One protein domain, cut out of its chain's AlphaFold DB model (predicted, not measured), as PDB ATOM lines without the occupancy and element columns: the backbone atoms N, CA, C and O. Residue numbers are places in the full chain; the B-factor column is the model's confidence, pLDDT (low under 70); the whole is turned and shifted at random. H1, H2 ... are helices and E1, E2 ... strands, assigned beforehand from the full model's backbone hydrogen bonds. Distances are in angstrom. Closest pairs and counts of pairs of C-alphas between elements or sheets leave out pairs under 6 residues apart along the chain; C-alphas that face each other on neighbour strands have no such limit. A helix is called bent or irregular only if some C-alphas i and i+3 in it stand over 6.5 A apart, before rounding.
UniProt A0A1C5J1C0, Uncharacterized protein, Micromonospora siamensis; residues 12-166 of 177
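What this domain is: This is residues 12 to 166 of the 177 residues of an uncharacterized protein of Micromonospora siamensis (UniProt A0A1C5J1C0). A small hairpin of two strands, E1 and E2, is wedged beside the core helix H4 and the long helix H6, E1 towards H4 and E2 towards H6. H4 runs through the middle of a helical body, with H1, H2 and H3 clustered on one side and H6 crossing it on another; H9 crosses H6, while H5, H7 and H8 lie at the margins. The 155 printed residues include nine named helices and two named strands, in the order H1 to H8, E1, E2, H9, the strands antiparallel; the class is mostly helix. The whole is compact, with a radius of gyration of the C-alphas of 15.4 A and spans of 47 by 36 by 29 A.

Where its parts are: E1 is residues 144 to 146 and E2 is residues 151 to 154. H6, residues 95 to 118, is the longest helix at 34.9 A, from C-alpha 95 at (33.324, 16.908, 1.356) to C-alpha 118 at (20.269, 38.394, -22.849). H4, residues 60 to 76, measures 24.1 A. H1 is residues 12 to 19, beginning at C-alpha 12 (42.360, 34.737, 7.424); H2 is 30 to 38, H3 44 to 54, H5 86 to 92, H7 126 to 129, H8 134 to 140 and H9 155 to 165. H5 is irregular, only just: C-alphas 88 and 91 are 6.8 A apart.

How they stand to each other: In the hairpin E1 and E2, N 145 and O 153 are within hydrogen-bond range at 2.8 A. Residues 123 to 124 pair antiparallel with residues 151 to 152 of E2. The closest C-alphas of H4 and E1 are Asn 74 and Arg 145, 4.6 A apart; those of H6 and E2 are Val 112 and Val 153, 6.9 A. H4 and H6 touch at a steep tilt of 63 degrees, closest at C-alphas Glu 70 and Val 104, 6.3 A. H9 touches H6, about perpendicular at 76 degrees, closest at C-alphas Tyr 161 and Val 111, 6.0 A. H2 touches H4, closest at C-alphas Val 34 and Leu 72, 5.7 A. H3 and H4 form a helical hairpin, closest at C-alphas Val 51 and Ala 65, 5.3 A. H1 touches H3, closest at C-alphas Ala 18 and Val 47, 5.0 A. H5 and H3 only just touch, with 3 pairs of C-alphas within 8 A, closest at Leu 92 and Ala 45, 5.6 A. H8 touches H2, closest at C-alphas Ser 138 and Met 35, 6.3 A; H7 is near E1 and E2. Every O i to N i+4 pair is within hydrogen-bond range in H1, H2, H3, H4, H6, H8 and H9; H5 has 1 of 3, beside 3 of 4 O i to N i+3 pairs, and H7 is too short for such a pair.

The domain as a whole: The C-alphas farthest apart, Ala 24 and Glu 117, are 48.7 A apart. The printed part has no cut and no long link. Its mean pLDDT is 93.5, and no printed residue is under 70.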
ATOM      1  N   VAL A  12      41.294  34.327   8.347       94.88
ATOM      2  CA  VAL A  12      42.360  34.737   7.424       94.88
ATOM      3  C   VAL A  12      43.743  34.374   7.973       94.88
ATOM      4  O   VAL A  12      44.545  33.771   7.262       94.88
ATOM      5  N   GLU A  13      44.020  34.615   9.259       95.12
ATOM      6  CA  GLU A  13      45.291  34.209   9.882       95.12
ATOM      7  C   GLU A  13      45.503  32.686   9.860       95.12
ATOM      8  O   GLU A  13      46.643  32.209   9.785       95.12
ATOM      9  N   ARG A  14      44.421  31.897   9.936       95.94
ATOM     10  CA  ARG A  14      44.487  30.434   9.789       95.94
ATOM     11  C   ARG A  14      44.870  30.044   8.364       95.94
ATOM     12  O   ARG A  14      45.785  29.234   8.217       95.94
ATOM     13  N   LEU A  15      44.242  30.644   7.348       96.81
ATOM     14  CA  LEU A  15      44.581  30.422   5.936       96.81
ATOM     15  C   LEU A  15      46.035  30.816   5.645       96.81
ATOM     16  O   LEU A  15      46.798  30.010   5.114       96.81
ATOM     17  N   MET A  16      46.460  32.001   6.093       97.06
ATOM     18  CA  MET A  16      47.846  32.466   5.981       97.06
ATOM     19  C   MET A  16      48.825  31.487   6.634       97.06
ATOM     20  O   MET A  16      49.804  31.068   6.018       97.06
ATOM     21  N   SER A  17      48.552  31.065   7.873       96.25
ATOM     22  CA  SER A  17      49.416  30.115   8.577       96.25
ATOM     23  C   SER A  17      49.486  28.758   7.874       96.25
ATOM     24  O   SER A  17      50.551  28.135   7.900       96.25
ATOM     25  N   ALA A  18      48.387  28.283   7.286       96.75
ATOM     26  CA  ALA A  18      48.364  27.037   6.524       96.75
ATOM     27  C   ALA A  18      49.167  27.163   5.223       96.75
ATOM     28  O   ALA A  18      49.958  26.270   4.914       96.75
ATOM     29  N   ALA A  19      49.065  28.307   4.537       95.88
ATOM     30  CA  ALA A  19      49.853  28.640   3.349       95.88
ATOM     31  C   ALA A  19      51.349  28.846   3.662       95.88
ATOM     32  O   ALA A  19      52.198  28.736   2.779       95.88
ATOM     33  N   GLY A  20      51.703  29.054   4.937       94.75
ATOM     34  CA  GLY A  20      53.071  29.339   5.378       94.75
ATOM     35  C   GLY A  20      53.445  30.820   5.291       94.75
ATOM     36  O   GLY A  20      54.629  31.148   5.349       94.75
ATOM     37  N   LEU A  21      52.451  31.699   5.170       93.62
ATOM     38  CA  LEU A  21      52.613  33.145   5.137       93.62
ATOM     39  C   LEU A  21      52.825  33.712   6.554       93.62
ATOM     40  O   LEU A  21      52.308  33.167   7.537       93.62
ATOM     41  N   PRO A  22      53.589  34.811   6.690       90.81
ATOM     42  CA  PRO A  22      53.843  35.434   7.983       90.81
ATOM     43  C   PRO A  22      52.569  36.070   8.549       90.81
ATOM     44  O   PRO A  22      51.968  36.919   7.908       90.81
ATOM     45  N   THR A  23      52.195  35.727   9.785       88.75
ATOM     46  CA  THR A  23      51.018  36.312  10.467       88.75
ATOM     47  C   THR A  23      51.371  37.468  11.409       88.75
ATOM     48  O   THR A  23      50.492  38.132  11.939       88.75
ATOM     49  N   ALA A  24      52.660  37.706  11.675       81.19
ATOM     50  CA  ALA A  24      53.101  38.732  12.628       81.19
ATOM     51  C   ALA A  24      52.898  40.173  12.118       81.19
ATOM     52  O   ALA A  24      52.907  41.102  12.920       81.19
ATOM     53  N   GLY A  25      52.718  40.353  10.804       81.94
ATOM     54  CA  GLY A  25      52.468  41.648  10.162       81.94
ATOM     55  C   GLY A  25      50.989  42.034  10.055       81.94
ATOM     56  O   GLY A  25      50.694  43.074   9.478       81.94
ATOM     57  N   GLY A  26      50.080  41.219  10.597       88.12
ATOM     58  CA  GLY A  26      48.638  41.359  10.399       88.12
ATOM     59  C   GLY A  26      48.114  40.505   9.244       88.12
ATOM     60  O   GLY A  26      48.851  39.717   8.649       88.12
ATOM     61  N   GLU A  27      46.820  40.643   8.971       91.25
ATOM     62  CA  GLU A  27      46.134  39.928   7.896       91.25
ATOM     63  C   GLU A  27      46.447  40.526   6.525       91.25
ATOM     64  O   GLU A  27      46.585  41.741   6.375       91.25
ATOM     65  N   VAL A  28      46.508  39.657   5.517       89.12
ATOM     66  CA  VAL A  28      46.505  40.047   4.104       89.12
ATOM     67  C   VAL A  28      45.129  39.754   3.500       89.12
ATOM     68  O   VAL A  28      44.414  38.892   4.015       89.12
ATOM     69  N   PRO A  29      44.741  40.422   2.402       90.56
ATOM     70  CA  PRO A  29      43.550  40.054   1.644       90.56
ATOM     71  C   PRO A  29      43.501  38.553   1.309       90.56
ATOM     72  O   PRO A  29      44.515  37.966   0.932       90.56
ATOM     73  N   VAL A  30      42.312  37.938   1.375       91.94
ATOM     74  CA  VAL A  30      42.105  36.508   1.046       91.94
ATOM     75  C   VAL A  30      42.665  36.162  -0.337       91.94
ATOM     76  O   VAL A  30      43.408  35.188  -0.470       91.94
ATOM     77  N   ARG A  31      42.426  37.026  -1.332       91.06
ATOM     78  CA  ARG A  31      42.974  36.905  -2.691       91.06
ATOM     79  C   ARG A  31      44.497  36.754  -2.741       91.06
ATOM     80  O   ARG A  31      45.010  36.044  -3.595       91.06
ATOM     81  N   ASP A  32      45.236  37.379  -1.825       91.62
ATOM     82  CA  ASP A  32      46.699  37.278  -1.806       91.62
ATOM     83  C   ASP A  32      47.137  35.902  -1.297       91.62
ATOM     84  O   ASP A  32      48.097  35.324  -1.812       91.62
ATOM     85  N   VAL A  33      46.387  35.331  -0.345       95.06
ATOM     86  CA  VAL A  33      46.570  33.938   0.085       95.06
ATOM     87  C   VAL A  33      46.245  32.981  -1.060       95.06
ATOM     88  O   VAL A  33      47.007  32.051  -1.312       95.06
ATOM     89  N   VAL A  34      45.157  33.221  -1.796       96.69
ATOM     90  CA  VAL A  34      44.796  32.426  -2.981       96.69
ATOM     91  C   VAL A  34      45.894  32.482  -4.036       96.69
ATOM     92  O   VAL A  34      46.304  31.444  -4.548       96.69
ATOM     93  N   MET A  35      46.409  33.673  -4.337       94.81
ATOM     94  CA  MET A  35      47.467  33.856  -5.327       94.81
ATOM     95  C   MET A  35      48.778  33.172  -4.937       94.81
ATOM     96  O   MET A  35      49.529  32.749  -5.815       94.81
ATOM     97  N   ASP A  36      49.068  33.052  -3.643       94.75
ATOM     98  CA  ASP A  36      50.172  32.226  -3.157       94.75
ATOM     99  C   ASP A  36      49.876  30.730  -3.351       94.75
ATOM    100  O   ASP A  36      50.693  30.000  -3.913       94.75
ATOM    101  N   VAL A  37      48.673  30.282  -2.980       95.19
ATOM    102  CA  VAL A  37      48.251  28.876  -3.079       95.19
ATOM    103  C   VAL A  37      48.224  28.372  -4.520       95.19
ATOM    104  O   VAL A  37      48.806  27.325  -4.820       95.19
ATOM    105  N   VAL A  38      47.586  29.122  -5.418       95.50
ATOM    106  CA  VAL A  38      47.363  28.733  -6.814       95.50
ATOM    107  C   VAL A  38      48.667  28.662  -7.608       95.50
ATOM    108  O   VAL A  38      48.745  27.906  -8.568       95.50
ATOM    109  N   ARG A  39      49.746  29.332  -7.178       93.81
ATOM    110  CA  ARG A  39      51.102  29.225  -7.763       93.81
ATOM    111  C   ARG A  39      51.830  27.935  -7.357       93.81
ATOM    112  O   ARG A  39      53.033  27.938  -7.101       93.81
ATOM    113  N   ARG A  40      51.094  26.821  -7.283       88.00
ATOM    114  CA  ARG A  40      51.593  25.489  -6.905       88.00
ATOM    115  C   ARG A  40      52.260  25.471  -5.527       88.00
ATOM    116  O   ARG A  40      53.286  24.817  -5.326       88.00
ATOM    117  N   ASN A  41      51.669  26.155  -4.545       86.56
ATOM    118  CA  ASN A  41      52.146  26.048  -3.172       86.56
ATOM    119  C   ASN A  41      52.009  24.591  -2.696       86.56
ATOM    120  O   ASN A  41      50.917  24.028  -2.652       86.56
ATOM    121  N   ARG A  42      53.120  23.995  -2.248       91.94
ATOM    122  CA  ARG A  42      53.175  22.634  -1.675       91.94
ATOM    123  C   ARG A  42      52.243  22.401  -0.474       91.94
ATOM    124  O   ARG A  42      52.091  21.270  -0.028       91.94
ATOM    125  N   ARG A  43      51.674  23.467   0.091       94.75
ATOM    126  CA  ARG A  43      50.769  23.471   1.246       94.75
ATOM    127  C   ARG A  43      49.297  23.604   0.854       94.75
ATOM    128  O   ARG A  43      48.469  23.711   1.752       94.75
ATOM    129  N   VAL A  44      48.951  23.560  -0.436       96.38
ATOM    130  CA  VAL A  44      47.560  23.683  -0.915       96.38
ATOM    131  C   VAL A  44      46.588  22.755  -0.176       96.38
ATOM    132  O   VAL A  44      45.545  23.212   0.276       96.38
ATOM    133  N   ALA A  45      46.964  21.496   0.071       96.00
ATOM    134  CA  ALA A  45      46.129  20.553   0.820       96.00
ATOM    135  C   ALA A  45      45.892  20.994   2.278       96.00
ATOM    136  O   ALA A  45      44.798  20.832   2.806       96.00
ATOM    137  N   ALA A  46      46.894  21.596   2.929       96.94
ATOM    138  CA  ALA A  46      46.745  22.118   4.287       96.94
ATOM    139  C   ALA A  46      45.823  23.345   4.321       96.94
ATOM    140  O   ALA A  46      45.042  23.499   5.257       96.94
ATOM    141  N   VAL A  47      45.894  24.204   3.300       97.88
ATOM    142  CA  VAL A  47      44.995  25.359   3.181       97.88
ATOM    143  C   VAL A  47      43.563  24.901   2.931       97.88
ATOM    144  O   VAL A  47      42.667  25.341   3.643       97.88
ATOM    145  N   LEU A  48      43.348  23.961   2.006       97.62
ATOM    146  CA  LEU A  48      42.026  23.379   1.764       97.62
ATOM    147  C   LEU A  48      41.476  22.643   2.996       97.62
ATOM    148  O   LEU A  48      40.278  22.700   3.243       97.62
ATOM    149  N   GLY A  49      42.333  22.045   3.828       97.25
ATOM    150  CA  GLY A  49      41.928  21.515   5.133       97.25
ATOM    151  C   GLY A  49      41.395  22.594   6.087       97.25
ATOM    152  O   GLY A  49      40.397  22.376   6.768       97.25
ATOM    153  N   VAL A  50      42.001  23.786   6.108       97.25
ATOM    154  CA  VAL A  50      41.472  24.922   6.886       97.25
ATOM    155  C   VAL A  50      40.150  25.421   6.307       97.25
ATOM    156  O   VAL A  50      39.234  25.706   7.074       97.25
ATOM    157  N   VAL A  51      40.029  25.514   4.981       97.31
ATOM    158  CA  VAL A  51      38.773  25.886   4.307       97.31
ATOM    159  C   VAL A  51      37.654  24.908   4.679       97.31
ATOM    160  O   VAL A  51      36.587  25.337   5.106       97.31
ATOM    161  N   GLU A  52      37.924  23.603   4.627       97.19
ATOM    162  CA  GLU A  52      36.994  22.543   5.036       97.19
ATOM    163  C   GLU A  52      36.503  22.725   6.483       97.19
ATOM    164  O   GLU A  52      35.315  22.574   6.767       97.19
ATOM    165  N   GLU A  53      37.398  23.084   7.408       96.25
ATOM    166  CA  GLU A  53      37.034  23.379   8.797       96.25
ATOM    167  C   GLU A  53      36.176  24.647   8.912       96.25
ATOM    168  O   GLU A  53      35.202  24.664   9.668       96.25
ATOM    169  N   LEU A  54      36.527  25.708   8.181       95.12
ATOM    170  CA  LEU A  54      35.812  26.988   8.202       95.12
ATOM    171  C   LEU A  54      34.374  26.866   7.679       95.12
ATOM    172  O   LEU A  54      33.489  27.540   8.200       95.12
ATOM    173  N   LEU A  55      34.128  25.946   6.744       94.06
ATOM    174  CA  LEU A  55      32.798  25.625   6.211       94.06
ATOM    175  C   LEU A  55      31.892  24.853   7.192       94.06
ATOM    176  O   LEU A  55      30.757  24.537   6.854       94.06
ATOM    177  N   THR A  56      32.357  24.506   8.398       89.25
ATOM    178  CA  THR A  56      31.555  23.716   9.359       89.25
ATOM    179  C   THR A  56      30.396  24.509   9.983       89.25
ATOM    180  O   THR A  56      29.471  23.904  10.523       89.25
ATOM    181  N   GLY A  57      30.442  25.842   9.951       77.50
ATOM    182  CA  GLY A  57      29.435  26.707  10.570       77.50
ATOM    183  C   GLY A  57      28.895  27.773   9.623       77.50
ATOM    184  O   GLY A  57      29.267  27.829   8.459       77.50
ATOM    185  N   GLU A  58      28.034  28.638  10.149       78.19
ATOM    186  CA  GLU A  58      27.562  29.843   9.463       78.19
ATOM    187  C   GLU A  58      28.365  31.083   9.895       78.19
ATOM    188  O   GLU A  58      29.053  31.087  10.923       78.19
ATOM    189  N   GLY A  59      28.229  32.169   9.133       86.38
ATOM    190  CA  GLY A  59      28.750  33.491   9.480       86.38
ATOM    191  C   GLY A  59      30.136  33.796   8.901       86.38
ATOM    192  O   GLY A  59      30.571  33.135   7.958       86.38
ATOM    193  N   PRO A  60      30.870  34.770   9.478       88.25
ATOM    194  CA  PRO A  60      32.046  35.366   8.833       88.25
ATOM    195  C   PRO A  60      33.171  34.382   8.490       88.25
ATOM    196  O   PRO A  60      33.959  34.609   7.579       88.25
ATOM    197  N   ALA A  61      33.278  33.276   9.232       91.12
ATOM    198  CA  ALA A  61      34.262  32.234   8.951       91.12
ATOM    199  C   ALA A  61      33.935  31.459   7.667       91.12
ATOM    200  O   ALA A  61      34.845  31.160   6.896       91.12
ATOM    201  N   ALA A  62      32.654  31.157   7.447       91.38
ATOM    202  CA  ALA A  62      32.188  30.488   6.242       91.38
ATOM    203  C   ALA A  62      32.234  31.429   5.036       91.38
ATOM    204  O   ALA A  62      32.661  31.001   3.973       91.38
ATOM    205  N   GLU A  63      31.895  32.710   5.213       91.06
ATOM    206  CA  GLU A  63      32.030  33.740   4.168       91.06
ATOM    207  C   GLU A  63      33.470  33.800   3.633       91.06
ATOM    208  O   GLU A  63      33.690  33.616   2.442       91.06
ATOM    209  N   VAL A  64      34.471  33.883   4.522       93.88
ATOM    210  CA  VAL A  64      35.894  33.841   4.128       93.88
ATOM    211  C   VAL A  64      36.265  32.553   3.378       93.88
ATOM    212  O   VAL A  64      37.135  32.571   2.507       93.88
ATOM    213  N   ALA A  65      35.645  31.420   3.716       95.56
ATOM    214  CA  ALA A  65      35.886  30.156   3.025       95.56
ATOM    215  C   ALA A  65      35.272  30.136   1.616       95.56
ATOM    216  O   ALA A  65      35.916  29.638   0.693       95.56
ATOM    217  N   TYR A  66      34.072  30.699   1.442       94.56
ATOM    218  CA  TYR A  66      33.442  30.868   0.131       94.56
ATOM    219  C   TYR A  66      34.235  31.833  -0.752       94.56
ATOM    220  O   TYR A  66      34.561  31.454  -1.877       94.56
ATOM    221  N   ASP A  67      34.646  32.990  -0.220       93.94
ATOM    222  CA  ASP A  67      35.512  33.950  -0.920       93.94
ATOM    223  C   ASP A  67      36.804  33.273  -1.399       93.94
ATOM    224  O   ASP A  67      37.203  33.393  -2.554       93.94
ATOM    225  N   PHE A  68      37.448  32.495  -0.520       96.62
ATOM    226  CA  PHE A  68      38.668  31.771  -0.871       96.62
ATOM    227  C   PHE A  68      38.431  30.744  -1.987       96.62
ATOM    228  O   PHE A  68      39.257  30.621  -2.893       96.62
ATOM    229  N   ILE A  69      37.339  29.975  -1.917       96.88
ATOM    230  CA  ILE A  69      37.005  28.963  -2.930       96.88
ATOM    231  C   ILE A  69      36.714  29.620  -4.274       96.88
ATOM    232  O   ILE A  69      37.189  29.122  -5.295       96.88
ATOM    233  N   GLU A  70      35.956  30.711  -4.284       96.00
ATOM    234  CA  GLU A  70      35.648  31.453  -5.499       96.00
ATOM    235  C   GLU A  70      36.914  32.003  -6.153       96.00
ATOM    236  O   GLU A  70      37.188  31.687  -7.314       96.00
ATOM    237  N   ASP A  71      37.707  32.763  -5.400       96.81
ATOM    238  CA  ASP A  71      38.956  33.349  -5.876       96.81
ATOM    239  C   ASP A  71      39.895  32.258  -6.428       96.81
ATOM    240  O   ASP A  71      40.536  32.436  -7.470       96.81
ATOM    241  N   LEU A  72      39.971  31.102  -5.750       97.31
ATOM    242  CA  LEU A  72      40.804  29.973  -6.168       97.31
ATOM    243  C   LEU A  72      40.288  29.319  -7.453       97.31
ATOM    244  O   LEU A  72      41.090  29.032  -8.343       97.31
ATOM    245  N   GLN A  73      38.977  29.094  -7.568       95.69
ATOM    246  CA  GLN A  73      38.357  28.577  -8.791       95.69
ATOM    247  C   GLN A  73      38.625  29.488  -9.981       95.69
ATOM    248  O   GLN A  73      39.034  29.023 -11.046       95.69
ATOM    249  N   ASN A  74      38.406  30.783  -9.785       96.31
ATOM    250  CA  ASN A  74      38.572  31.804 -10.804       96.31
ATOM    251  C   ASN A  74      40.024  31.836 -11.289       96.31
ATOM    252  O   ASN A  74      40.272  31.610 -12.475       96.31
ATOM    253  N   ALA A  75      40.990  31.936 -10.372       95.88
ATOM    254  CA  ALA A  75      42.406  31.947 -10.727       95.88
ATOM    255  C   ALA A  75      42.870  30.647 -11.416       95.88
ATOM    256  O   ALA A  75      43.655  30.699 -12.366       95.88
ATOM    257  N   ALA A  76      42.379  29.486 -10.968       96.19
ATOM    258  CA  ALA A  76      42.722  28.185 -11.546       96.19
ATOM    259  C   ALA A  76      42.083  27.943 -12.929       96.19
ATOM    260  O   ALA A  76      42.619  27.173 -13.728       96.19
ATOM    261  N   SER A  77      40.972  28.621 -13.245       95.69
ATOM    262  CA  SER A  77      40.231  28.442 -14.505       95.69
ATOM    263  C   SER A  77      40.994  28.904 -15.753       95.69
ATOM    264  O   SER A  77      40.666  28.521 -16.875       95.69
ATOM    265  N   HIS A  78      42.022  29.741 -15.596       93.69
ATOM    266  CA  HIS A  78      42.657  30.412 -16.730       93.69
ATOM    267  C   HIS A  78      43.571  29.522 -17.571       93.69
ATOM    268  O   HIS A  78      43.892  29.904 -18.703       93.69
ATOM    269  N   GLY A  79      44.002  28.369 -17.048       89.00
ATOM    270  CA  GLY A  79      44.964  27.490 -17.721       89.00
ATOM    271  C   GLY A  79      46.320  28.168 -17.943       89.00
ATOM    272  O   GLY A  79      46.862  28.121 -19.044       89.00
ATOM    273  N   ILE A  80      46.821  28.881 -16.931       90.44
ATOM    274  CA  ILE A  80      48.101  29.600 -16.988       90.44
ATOM    275  C   ILE A  80      49.220  28.693 -16.478       90.44
ATOM    276  O   ILE A  80      49.127  28.135 -15.383       90.44
ATOM    277  N   ASP A  81      50.306  28.605 -17.246       89.25
ATOM    278  CA  ASP A  81      51.492  27.842 -16.868       89.25
ATOM    279  C   ASP A  81      52.040  28.276 -15.502       89.25
ATOM    280  O   ASP A  81      52.170  29.461 -15.187       89.25
ATOM    281  N   GLY A  82      52.381  27.287 -14.676       89.06
ATOM    282  CA  GLY A  82      52.870  27.511 -13.315       89.06
ATOM    283  C   GLY A  82      51.773  27.728 -12.269       89.06
ATOM    284  O   GLY A  82      52.093  27.770 -11.081       89.06
ATOM    285  N   LEU A  83      50.500  27.793 -12.669       93.94
ATOM    286  CA  LEU A  83      49.371  27.721 -11.745       93.94
ATOM    287  C   LEU A  83      48.853  26.284 -11.604       93.94
ATOM    288  O   LEU A  83      49.165  25.406 -12.416       93.94
ATOM    289  N   LEU A  84      48.105  26.049 -10.530       95.94
ATOM    290  CA  LEU A  84      47.258  24.876 -10.366       95.94
ATOM    291  C   LEU A  84      46.026  25.014 -11.259       95.94
ATOM    292  O   LEU A  84      45.436  26.093 -11.323       95.94
ATOM    293  N   THR A  85      45.628  23.923 -11.906       95.31
ATOM    294  CA  THR A  85      44.354  23.857 -12.631       95.31
ATOM    295  C   THR A  85      43.205  23.474 -11.704       95.31
ATOM    296  O   THR A  85      43.403  22.973 -10.591       95.31
ATOM    297  N   THR A  86      41.976  23.677 -12.175       94.44
ATOM    298  CA  THR A  86      40.767  23.211 -11.492       94.44
ATOM    299  C   THR A  86      40.811  21.705 -11.236       94.44
ATOM    300  O   THR A  86      40.482  21.273 -10.134       94.44
ATOM    301  N   GLU A  87      41.305  20.917 -12.193       94.38
ATOM    302  CA  GLU A  87      41.425  19.454 -12.124       94.38
ATOM    303  C   GLU A  87      42.452  19.010 -11.078       94.38
ATOM    304  O   GLU A  87      42.194  18.068 -10.328       94.38
ATOM    305  N   GLU A  88      43.593  19.703 -10.986       95.44
ATOM    306  CA  GLU A  88      44.628  19.434  -9.976       95.44
ATOM    307  C   GLU A  88      44.126  19.706  -8.547       95.44
ATOM    308  O   GLU A  88      44.589  19.074  -7.594       95.44
ATOM    309  N   LEU A  89      43.165  20.622  -8.387       95.38
ATOM    310  CA  LEU A  89      42.560  20.953  -7.096       95.38
ATOM    311  C   LEU A  89      41.476  19.956  -6.672       95.38
ATOM    312  O   LEU A  89      41.314  19.731  -5.471       95.38
ATOM    313  N   LEU A  90      40.762  19.323  -7.616       91.62
ATOM    314  CA  LEU A  90      39.649  18.411  -7.307       91.62
ATOM    315  C   LEU A  90      39.976  17.332  -6.257       91.62
ATOM    316  O   LEU A  90      39.184  17.214  -5.316       91.62
ATOM    317  N   PRO A  91      41.091  16.572  -6.363       95.00
ATOM    318  CA  PRO A  91      41.393  15.480  -5.435       95.00
ATOM    319  C   PRO A  91      41.846  15.949  -4.044       95.00
ATOM    320  O   PRO A  91      41.992  15.124  -3.146       95.00
ATOM    321  N   LEU A  92      42.095  17.248  -3.854       95.25
ATOM    322  CA  LEU A  92      42.593  17.812  -2.595       95.25
ATOM    323  C   LEU A  92      41.476  18.310  -1.670       95.25
ATOM    324  O   LEU A  92      41.744  18.716  -0.539       95.25
ATOM    325  N   ARG A  93      40.235  18.329  -2.159       93.62
ATOM    326  CA  ARG A  93      39.077  18.888  -1.456       93.62
ATOM    327  C   ARG A  93      38.466  17.864  -0.502       93.62
ATOM    328  O   ARG A  93      38.358  16.683  -0.830       93.62
ATOM    329  N   GLY A  94      38.019  18.341   0.656       96.44
ATOM    330  CA  GLY A  94      37.123  17.589   1.533       96.44
ATOM    331  C   GLY A  94      35.655  17.690   1.088       96.44
ATOM    332  O   GLY A  94      35.345  18.443   0.161       96.44
ATOM    333  N   PRO A  95      34.738  16.945   1.733       96.31
ATOM    334  CA  PRO A  95      33.324  16.908   1.356       96.31
ATOM    335  C   PRO A  95      32.640  18.281   1.324       96.31
ATOM    336  O   PRO A  95      31.934  18.576   0.363       96.31
ATOM    337  N   ARG A  96      32.873  19.148   2.321       95.50
ATOM    338  CA  ARG A  96      32.256  20.487   2.338       95.50
ATOM    339  C   ARG A  96      32.867  21.391   1.284       95.50
ATOM    340  O   ARG A  96      32.167  22.166   0.648       95.50
ATOM    341  N   THR A  97      34.172  21.272   1.073       95.88
ATOM    342  CA  THR A  97      34.870  22.016   0.027       95.88
ATOM    343  C   THR A  97      34.354  21.620  -1.359       95.88
ATOM    344  O   THR A  97      34.273  22.476  -2.230       95.88
ATOM    345  N   VAL A  98      33.964  20.357  -1.577       96.19
ATOM    346  CA  VAL A  98      33.280  19.925  -2.810       96.19
ATOM    347  C   VAL A  98      31.922  20.612  -2.953       96.19
ATOM    348  O   VAL A  98      31.673  21.228  -3.985       96.19
ATOM    349  N   GLU A  99      31.078  20.579  -1.921       94.38
ATOM    350  CA  GLU A  99      29.749  21.208  -1.949       94.38
ATOM    351  C   GLU A  99      29.819  22.727  -2.186       94.38
ATOM    352  O   GLU A  99      29.113  23.273  -3.041       94.38
ATOM    353  N   ALA A 100      30.705  23.416  -1.466       94.00
ATOM    354  CA  ALA A 100      30.943  24.843  -1.645       94.00
ATOM    355  C   ALA A 100      31.493  25.139  -3.046       94.00
ATOM    356  O   ALA A 100      31.062  26.092  -3.693       94.00
ATOM    357  N   TRP A 101      32.386  24.285  -3.559       95.06
ATOM    358  CA  TRP A 101      32.921  24.441  -4.905       95.06
ATOM    359  C   TRP A 101      31.834  24.353  -5.973       95.06
ATOM    360  O   TRP A 101      31.765  25.216  -6.843       95.06
ATOM    361  N   GLU A 102      30.974  23.339  -5.896       94.81
ATOM    362  CA  GLU A 102      29.846  23.169  -6.814       94.81
ATOM    363  C   GLU A 102      28.820  24.301  -6.693       94.81
ATOM    364  O   GLU A 102      28.198  24.682  -7.680       94.81
ATOM    365  N   THR A 103      28.637  24.854  -5.494       93.38
ATOM    366  CA  THR A 103      27.745  25.999  -5.268       93.38
ATOM    367  C   THR A 103      28.239  27.240  -5.998       93.38
ATOM    368  O   THR A 103      27.468  27.860  -6.730       93.38
ATOM    369  N   VAL A 104      29.528  27.558  -5.860       93.69
ATOM    370  CA  VAL A 104      30.162  28.648  -6.610       93.69
ATOM    371  C   VAL A 104      30.077  28.378  -8.116       93.69
ATOM    372  O   VAL A 104      29.717  29.270  -8.881       93.69
ATOM    373  N   ASP A 105      30.344  27.148  -8.557       93.62
ATOM    374  CA  ASP A 105      30.298  26.799  -9.979       93.62
ATOM    375  C   ASP A 105      28.904  26.983 -10.594       93.62
ATOM    376  O   ASP A 105      28.764  27.621 -11.638       93.62
ATOM    377  N   ARG A 106      27.850  26.541  -9.893       94.00
ATOM    378  CA  ARG A 106      26.456  26.774 -10.305       94.00
ATOM    379  C   ARG A 106      26.114  28.257 -10.398       94.00
ATOM    380  O   ARG A 106      25.399  28.644 -11.320       94.00
ATOM    381  N   PHE A 107      26.600  29.079  -9.468       93.19
ATOM    382  CA  PHE A 107      26.356  30.519  -9.511       93.19
ATOM    383  C   PHE A 107      26.974  31.152 -10.762       93.19
ATOM    384  O   PHE A 107      26.275  31.806 -11.535       93.19
ATOM    385  N   TRP A 108      28.261  30.906 -11.009       94.75
ATOM    386  CA  TRP A 108      28.937  31.442 -12.189       94.75
ATOM    387  C   TRP A 108      28.329  30.906 -13.493       94.75
ATOM    388  O   TRP A 108      28.183  31.665 -14.450       94.75
ATOM    389  N   ALA A 109      27.892  29.643 -13.526       95.00
ATOM    390  CA  ALA A 109      27.156  29.087 -14.660       95.00
ATOM    391  C   ALA A 109      25.820  29.812 -14.910       95.00
ATOM    392  O   ALA A 109      25.476  30.060 -16.064       95.00
ATOM    393  N   ALA A 110      25.089  30.205 -13.860       95.50
ATOM    394  CA  ALA A 110      23.858  30.986 -13.995       95.50
ATOM    395  C   ALA A 110      24.117  32.392 -14.562       95.50
ATOM    396  O   ALA A 110      23.373  32.849 -15.428       95.50
ATOM    397  N   VAL A 111      25.203  33.051 -14.136       96.12
ATOM    398  CA  VAL A 111      25.624  34.347 -14.700       96.12
ATOM    399  C   VAL A 111      25.921  34.212 -16.195       96.12
ATOM    400  O   VAL A 111      25.477  35.044 -16.985       96.12
ATOM    401  N   VAL A 112      26.640  33.159 -16.597       97.31
ATOM    402  CA  VAL A 112      26.953  32.888 -18.011       97.31
ATOM    403  C   VAL A 112      25.687  32.609 -18.816       97.31
ATOM    404  O   VAL A 112      25.500  33.227 -19.859       97.31
ATOM    405  N   ALA A 113      24.798  31.746 -18.317       97.06
ATOM    406  CA  ALA A 113      23.541  31.428 -18.992       97.06
ATOM    407  C   ALA A 113      22.690  32.685 -19.213       97.06
ATOM    408  O   ALA A 113      22.210  32.928 -20.314       97.06
ATOM    409  N   TRP A 114      22.586  33.542 -18.195       97.19
ATOM    410  CA  TRP A 114      21.897  34.821 -18.316       97.19
ATOM    411  C   TRP A 114      22.554  35.756 -19.342       97.19
ATOM    412  O   TRP A 114      21.847  36.410 -20.111       97.19
ATOM    413  N   CYS A 115      23.890  35.824 -19.390       97.44
ATOM    414  CA  CYS A 115      24.590  36.618 -20.405       97.44
ATOM    415  C   CYS A 115      24.264  36.117 -21.820       97.44
ATOM    416  O   CYS A 115      23.964  36.926 -22.698       97.44
ATOM    417  N   ASP A 116      24.255  34.796 -22.013       97.19
ATOM    418  CA  ASP A 116      23.933  34.151 -23.289       97.19
ATOM    419  C   ASP A 116      22.474  34.405 -23.705       97.19
ATOM    420  O   ASP A 116      22.205  34.757 -24.853       97.19
ATOM    421  N   GLU A 117      21.531  34.302 -22.768       97.69
ATOM    422  CA  GLU A 117      20.100  34.541 -23.003       97.69
ATOM    423  C   GLU A 117      19.776  36.009 -23.316       97.69
ATOM    424  O   GLU A 117      18.861  36.298 -24.089       97.69
ATOM    425  N   THR A 118      20.517  36.947 -22.721       96.50
ATOM    426  CA  THR A 118      20.269  38.394 -22.849       96.50
ATOM    427  C   THR A 118      21.160  39.092 -23.875       96.50
ATOM    428  O   THR A 118      20.990  40.289 -24.120       96.50
ATOM    429  N   GLY A 119      22.089  38.364 -24.499       96.00
ATOM    430  CA  GLY A 119      23.008  38.900 -25.502       96.00
ATOM    431  C   GLY A 119      24.105  39.803 -24.927       96.00
ATOM    432  O   GLY A 119      24.630  40.655 -25.644       96.00
ATOM    433  N   VAL A 120      24.453  39.654 -23.645       96.12
ATOM    434  CA  VAL A 120      25.615  40.337 -23.060       96.12
ATOM    435  C   VAL A 120      26.884  39.661 -23.572       96.12
ATOM    436  O   VAL A 120      27.177  38.517 -23.232       96.12
ATOM    437  N   GLU A 121      27.662  40.379 -24.380       95.12
ATOM    438  CA  GLU A 121      28.913  39.853 -24.923       95.12
ATOM    439  C   GLU A 121      29.982  39.681 -23.830       95.12
ATOM    440  O   GLU A 121      30.325  40.615 -23.097       95.12
ATOM    441  N   LEU A 122      30.533  38.467 -23.757       96.69
ATOM    442  CA  LEU A 122      31.653  38.117 -22.891       96.69
ATOM    443  C   LEU A 122      32.982  38.300 -23.633       96.69
ATOM    444  O   LEU A 122      33.134  37.884 -24.781       96.69
ATOM    445  N   ASP A 123      33.966  38.887 -22.954       94.69
ATOM    446  CA  ASP A 123      35.287  39.124 -23.538       94.69
ATOM    447  C   ASP A 123      36.065  37.802 -23.741       94.69
ATOM    448  O   ASP A 123      35.870  36.840 -22.992       94.69
ATOM    449  N   PRO A 124      37.057  37.759 -24.649       95.44
ATOM    450  CA  PRO A 124      37.988  36.637 -24.749       95.44
ATOM    451  C   PRO A 124      38.888  36.495 -23.510       95.44
ATOM    452  O   PRO A 124      39.502  37.465 -23.044       95.44
ATOM    453  N   ALA A 125      39.056  35.262 -23.025       94.62
ATOM    454  CA  ALA A 125      39.942  34.927 -21.909       94.62
ATOM    455  C   ALA A 125      41.429  35.167 -22.220       94.62
ATOM    456  O   ALA A 125      42.201  35.468 -21.311       94.62
ATOM    457  N   GLU A 126      41.844  35.080 -23.487       92.19
ATOM    458  CA  GLU A 126      43.241  35.264 -23.912       92.19
ATOM    459  C   GLU A 126      43.833  36.595 -23.428       92.19
ATOM    460  O   GLU A 126      44.957  36.641 -22.928       92.19
ATOM    461  N   THR A 127      43.043  37.669 -23.469       89.19
ATOM    462  CA  THR A 127      43.496  38.996 -23.025       89.19
ATOM    463  C   THR A 127      43.833  39.041 -21.529       89.19
ATOM    464  O   THR A 127      44.637  39.866 -21.104       89.19
ATOM    465  N   LEU A 128      43.273  38.130 -20.722       88.75
ATOM    466  CA  LEU A 128      43.594  37.992 -19.298       88.75
ATOM    467  C   LEU A 128      44.956  37.320 -19.073       88.75
ATOM    468  O   LEU A 128      45.681  37.669 -18.140       88.75
ATOM    469  N   ARG A 129      45.313  36.371 -19.948       85.56
ATOM    470  CA  ARG A 129      46.608  35.672 -19.927       85.56
ATOM    471  C   ARG A 129      47.750  36.601 -20.341       85.56
ATOM    472  O   ARG A 129      48.855  36.479 -19.821       85.56
ATOM    473  N   ALA A 130      47.459  37.564 -21.217       89.25
ATOM    474  CA  ALA A 130      48.406  38.573 -21.683       89.25
ATOM    475  C   ALA A 130      48.748  39.657 -20.639       89.25
ATOM    476  O   ALA A 130      49.667  40.443 -20.851       89.25
ATOM    477  N   VAL A 131      48.040  39.732 -19.502       89.12
ATOM    478  CA  VAL A 131      48.381  40.682 -18.431       89.12
ATOM    479  C   VAL A 131      49.753  40.316 -17.872       89.12
ATOM    480  O   VAL A 131      49.909  39.221 -17.346       89.12
ATOM    481  N   GLU A 132      50.738  41.211 -17.943       88.75
ATOM    482  CA  GLU A 132      52.102  40.961 -17.439       88.75
ATOM    483  C   GLU A 132      52.335  41.490 -16.021       88.75
ATOM    484  O   GLU A 132      53.078  40.892 -15.243       88.75
ATOM    485  N   ASN A 133      51.680  42.600 -15.664       92.50
ATOM    486  CA  ASN A 133      51.886  43.263 -14.380       92.50
ATOM    487  C   ASN A 133      51.443  42.349 -13.213       92.50
ATOM    488  O   ASN A 133      50.256  42.021 -13.123       92.50
ATOM    489  N   PRO A 134      52.345  41.974 -12.283       89.12
ATOM    490  CA  PRO A 134      52.020  41.043 -11.200       89.12
ATOM    491  C   PRO A 134      50.902  41.511 -10.263       89.12
ATOM    492  O   PRO A 134      50.129  40.679  -9.794       89.12
ATOM    493  N   ALA A 135      50.796  42.818 -10.012       89.31
ATOM    494  CA  ALA A 135      49.748  43.387  -9.165       89.31
ATOM    495  C   ALA A 135      48.386  43.393  -9.873       89.31
ATOM    496  O   ALA A 135      47.358  43.164  -9.248       89.31
ATOM    497  N   LEU A 136      48.361  43.596 -11.195       90.88
ATOM    498  CA  LEU A 136      47.125  43.421 -11.958       90.88
ATOM    499  C   LEU A 136      46.707  41.952 -12.001       90.88
ATOM    500  O   LEU A 136      45.526  41.672 -11.847       90.88
ATOM    501  N   ARG A 137      47.647  41.007 -12.135       91.56
ATOM    502  CA  ARG A 137      47.346  39.563 -12.089       91.56
ATOM    503  C   ARG A 137      46.680  39.153 -10.776       91.56
ATOM    504  O   ARG A 137      45.688  38.435 -10.811       91.56
ATOM    505  N   SER A 138      47.180  39.637  -9.636       89.00
ATOM    506  CA  SER A 138      46.607  39.306  -8.322       89.00
ATOM    507  C   SER A 138      45.213  39.887  -8.081       89.00
ATOM    508  O   SER A 138      44.522  39.448  -7.168       89.00
ATOM    509  N   ILE A 139      44.787  40.858  -8.891       90.62
ATOM    510  CA  ILE A 139      43.426  41.398  -8.861       90.62
ATOM    511  C   ILE A 139      42.558  40.692  -9.898       90.62
ATOM    512  O   ILE A 139      41.461  40.243  -9.591       90.62
ATOM    513  N   MET A 140      43.042  40.609 -11.133       92.75
ATOM    514  CA  MET A 140      42.255  40.209 -12.292       92.75
ATOM    515  C   MET A 140      41.983  38.707 -12.339       92.75
ATOM    516  O   MET A 140      40.906  38.314 -12.771       92.75
ATOM    517  N   TRP A 141      42.934  37.866 -11.920       94.50
ATOM    518  CA  TRP A 141      42.756  36.415 -12.010       94.50
ATOM    519  C   TRP A 141      41.738  35.874 -10.997       94.50
ATOM    520  O   TRP A 141      40.849  35.133 -11.394       94.50
ATOM    521  N   PRO A 142      41.751  36.290  -9.717       94.38
ATOM    522  CA  PRO A 142      40.721  35.846  -8.777       94.38
ATOM    523  C   PRO A 142      39.317  36.399  -9.084       94.38
ATOM    524  O   PRO A 142      38.320  35.823  -8.675       94.38
ATOM    525  N   THR A 143      39.213  37.497  -9.841       92.94
ATOM    526  CA  THR A 143      37.937  38.206 -10.089       92.94
ATOM    527  C   THR A 143      37.303  37.919 -11.454       92.94
ATOM    528  O   THR A 143      36.278  38.505 -11.815       92.94
ATOM    529  N   CYS A 144      37.913  37.045 -12.249       94.94
ATOM    530  CA  CYS A 144      37.408  36.644 -13.557       94.94
ATOM    531  C   CYS A 144      37.424  35.123 -13.660       94.94
ATOM    532  O   CYS A 144      38.336  34.480 -13.157       94.94
ATOM    533  N   ARG A 145      36.480  34.541 -14.397       95.56
ATOM    534  CA  ARG A 145      36.477  33.110 -14.705       95.56
ATOM    535  C   ARG A 145      36.617  32.903 -16.200       95.56
ATOM    536  O   ARG A 145      35.852  33.461 -16.983       95.56
ATOM    537  N   SER A 146      37.611  32.117 -16.598       96.38
ATOM    538  CA  SER A 146      37.740  31.644 -17.975       96.38
ATOM    539  C   SER A 146      36.841  30.437 -18.194       96.38
ATOM    540  O   SER A 146      36.767  29.547 -17.351       96.38
ATOM    541  N   LEU A 147      36.164  30.417 -19.336       95.75
ATOM    542  CA  LEU A 147      35.258  29.353 -19.738       95.75
ATOM    543  C   LEU A 147      35.956  28.388 -20.713       95.75
ATOM    544  O   LEU A 147      36.888  28.795 -21.417       95.75
ATOM    545  N   PRO A 148      35.498  27.124 -20.811       93.00
ATOM    546  CA  PRO A 148      36.057  26.148 -21.750       93.00
ATOM    547  C   PRO A 148      35.979  26.568 -23.226       93.00
ATOM    548  O   PRO A 148      36.793  26.130 -24.033       93.00
ATOM    549  N   ASP A 149      35.023  27.428 -23.580       94.75
ATOM    550  CA  ASP A 149      34.841  27.963 -24.935       94.75
ATOM    551  C   ASP A 149      35.775  29.148 -25.270       94.75
ATOM    552  O   ASP A 149      35.710  29.706 -26.364       94.75
ATOM    553  N   GLY A 150      36.659  29.533 -24.342       95.31
ATOM    554  CA  GLY A 150      37.628  30.614 -24.519       95.31
ATOM    555  C   GLY A 150      37.110  32.008 -24.161       95.31
ATOM    556  O   GLY A 150      37.889  32.966 -24.209       95.31
ATOM    557  N   ARG A 151      35.842  32.151 -23.757       97.00
ATOM    558  CA  ARG A 151      35.298  33.402 -23.207       97.00
ATOM    559  C   ARG A 151      35.686  33.564 -21.737       97.00
ATOM    560  O   ARG A 151      36.182  32.638 -21.091       97.00
ATOM    561  N   ARG A 152      35.475  34.755 -21.184       96.00
ATOM    562  CA  ARG A 152      35.557  35.003 -19.742       96.00
ATOM    563  C   ARG A 152      34.351  35.773 -19.231       96.00
ATOM    564  O   ARG A 152      33.864  36.690 -19.883       96.00
ATOM    565  N   VAL A 153      33.959  35.451 -18.011       96.00
ATOM    566  CA  VAL A 153      32.971  36.197 -17.233       96.00
ATOM    567  C   VAL A 153      33.699  36.931 -16.103       96.00
ATOM    568  O   VAL A 153      34.652  36.409 -15.520       96.00
ATOM    569  N   ARG A 154      33.322  38.185 -15.844       94.12
ATOM    570  CA  ARG A 154      33.988  39.090 -14.880       94.12
ATOM    571  C   ARG A 154      32.986  39.624 -13.861       94.12
ATOM    572  O   ARG A 154      31.782  39.609 -14.100       94.12
ATOM    573  N   LEU A 155      33.481  40.207 -12.769       92.25
ATOM    574  CA  LEU A 155      32.623  40.812 -11.737       92.25
ATOM    575  C   LEU A 155      31.606  41.833 -12.273       92.25
ATOM    576  O   LEU A 155      30.514  41.946 -11.729       92.25
ATOM    577  N   SER A 156      31.908  42.574 -13.346       93.06
ATOM    578  CA  SER A 156      30.915  43.494 -13.921       93.06
ATOM    579  C   SER A 156      29.694  42.774 -14.492       93.06
ATOM    580  O   SER A 156      28.612  43.353 -14.517       93.06
ATOM    581  N   ASP A 157      29.861  41.539 -14.961       95.50
ATOM    582  CA  ASP A 157      28.771  40.719 -15.492       95.50
ATOM    583  C   ASP A 157      27.957  40.128 -14.339       95.50
ATOM    584  O   ASP A 157      26.731  40.184 -14.379       95.50
ATOM    585  N   VAL A 158      28.627  39.720 -13.253       93.19
ATOM    586  CA  VAL A 158      27.980  39.345 -11.983       93.19
ATOM    587  C   VAL A 158      27.106  40.488 -11.459       93.19
ATOM    588  O   VAL A 158      25.923  40.294 -11.210       93.19
ATOM    589  N   ILE A 159      27.629  41.720 -11.398       92.38
ATOM    590  CA  ILE A 159      26.862  42.897 -10.949       92.38
ATOM    591  C   ILE A 159      25.633  43.150 -11.838       92.38
ATOM    592  O   ILE A 159      24.588  43.586 -11.352       92.38
ATOM    593  N   ARG A 160      25.743  42.933 -13.155       94.31
ATOM    594  CA  ARG A 160      24.605  43.080 -14.077       94.31
ATOM    595  C   ARG A 160      23.558  41.992 -13.841       94.31
ATOM    596  O   ARG A 160      22.378  42.324 -13.773       94.31
ATOM    597  N   TYR A 161      23.995  40.747 -13.668       94.38
ATOM    598  CA  TYR A 161      23.141  39.609 -13.345       94.38
ATOM    599  C   TYR A 161      22.376  39.830 -12.034       94.38
ATOM    600  O   TYR A 161      21.149  39.752 -12.023       94.38
ATOM    601  N   GLU A 162      23.065  40.204 -10.952       93.38
ATOM    602  CA  GLU A 162      22.435  40.451  -9.648       93.38
ATOM    603  C   GLU A 162      21.377  41.557  -9.730       93.38
ATOM    604  O   GLU A 162      20.282  41.417  -9.187       93.38
ATOM    605  N   LYS A 163      21.661  42.638 -10.470       91.69
ATOM    606  CA  LYS A 163      20.692  43.719 -10.707       91.69
ATOM    607  C   LYS A 163      19.471  43.269 -11.506       91.69
ATOM    608  O   LYS A 163      18.399  43.834 -11.312       91.69
ATOM    609  N   ALA A 164      19.634  42.316 -12.418       92.19
ATOM    610  CA  ALA A 164      18.556  41.831 -13.272       92.19
ATOM    611  C   ALA A 164      17.683  40.779 -12.572       92.19
ATOM    612  O   ALA A 164      16.462  40.810 -12.707       92.19
ATOM    613  N   VAL A 165      18.300  39.856 -11.831       88.94
ATOM    614  CA  VAL A 165      17.635  38.679 -11.248       88.94
ATOM    615  C   VAL A 165      17.273  38.888  -9.772       88.94
ATOM    616  O   VAL A 165      16.446  38.163  -9.226       88.94
ATOM    617  N   GLY A 166      17.867  39.882  -9.105       84.00
ATOM    618  CA  GLY A 166      17.627  40.167  -7.687       84.00
ATOM    619  C   GLY A 166      18.181  39.100  -6.739       84.00
ATOM    620  O   GLY A 166      17.824  39.081  -5.565       84.00
TER     621      GLY A 166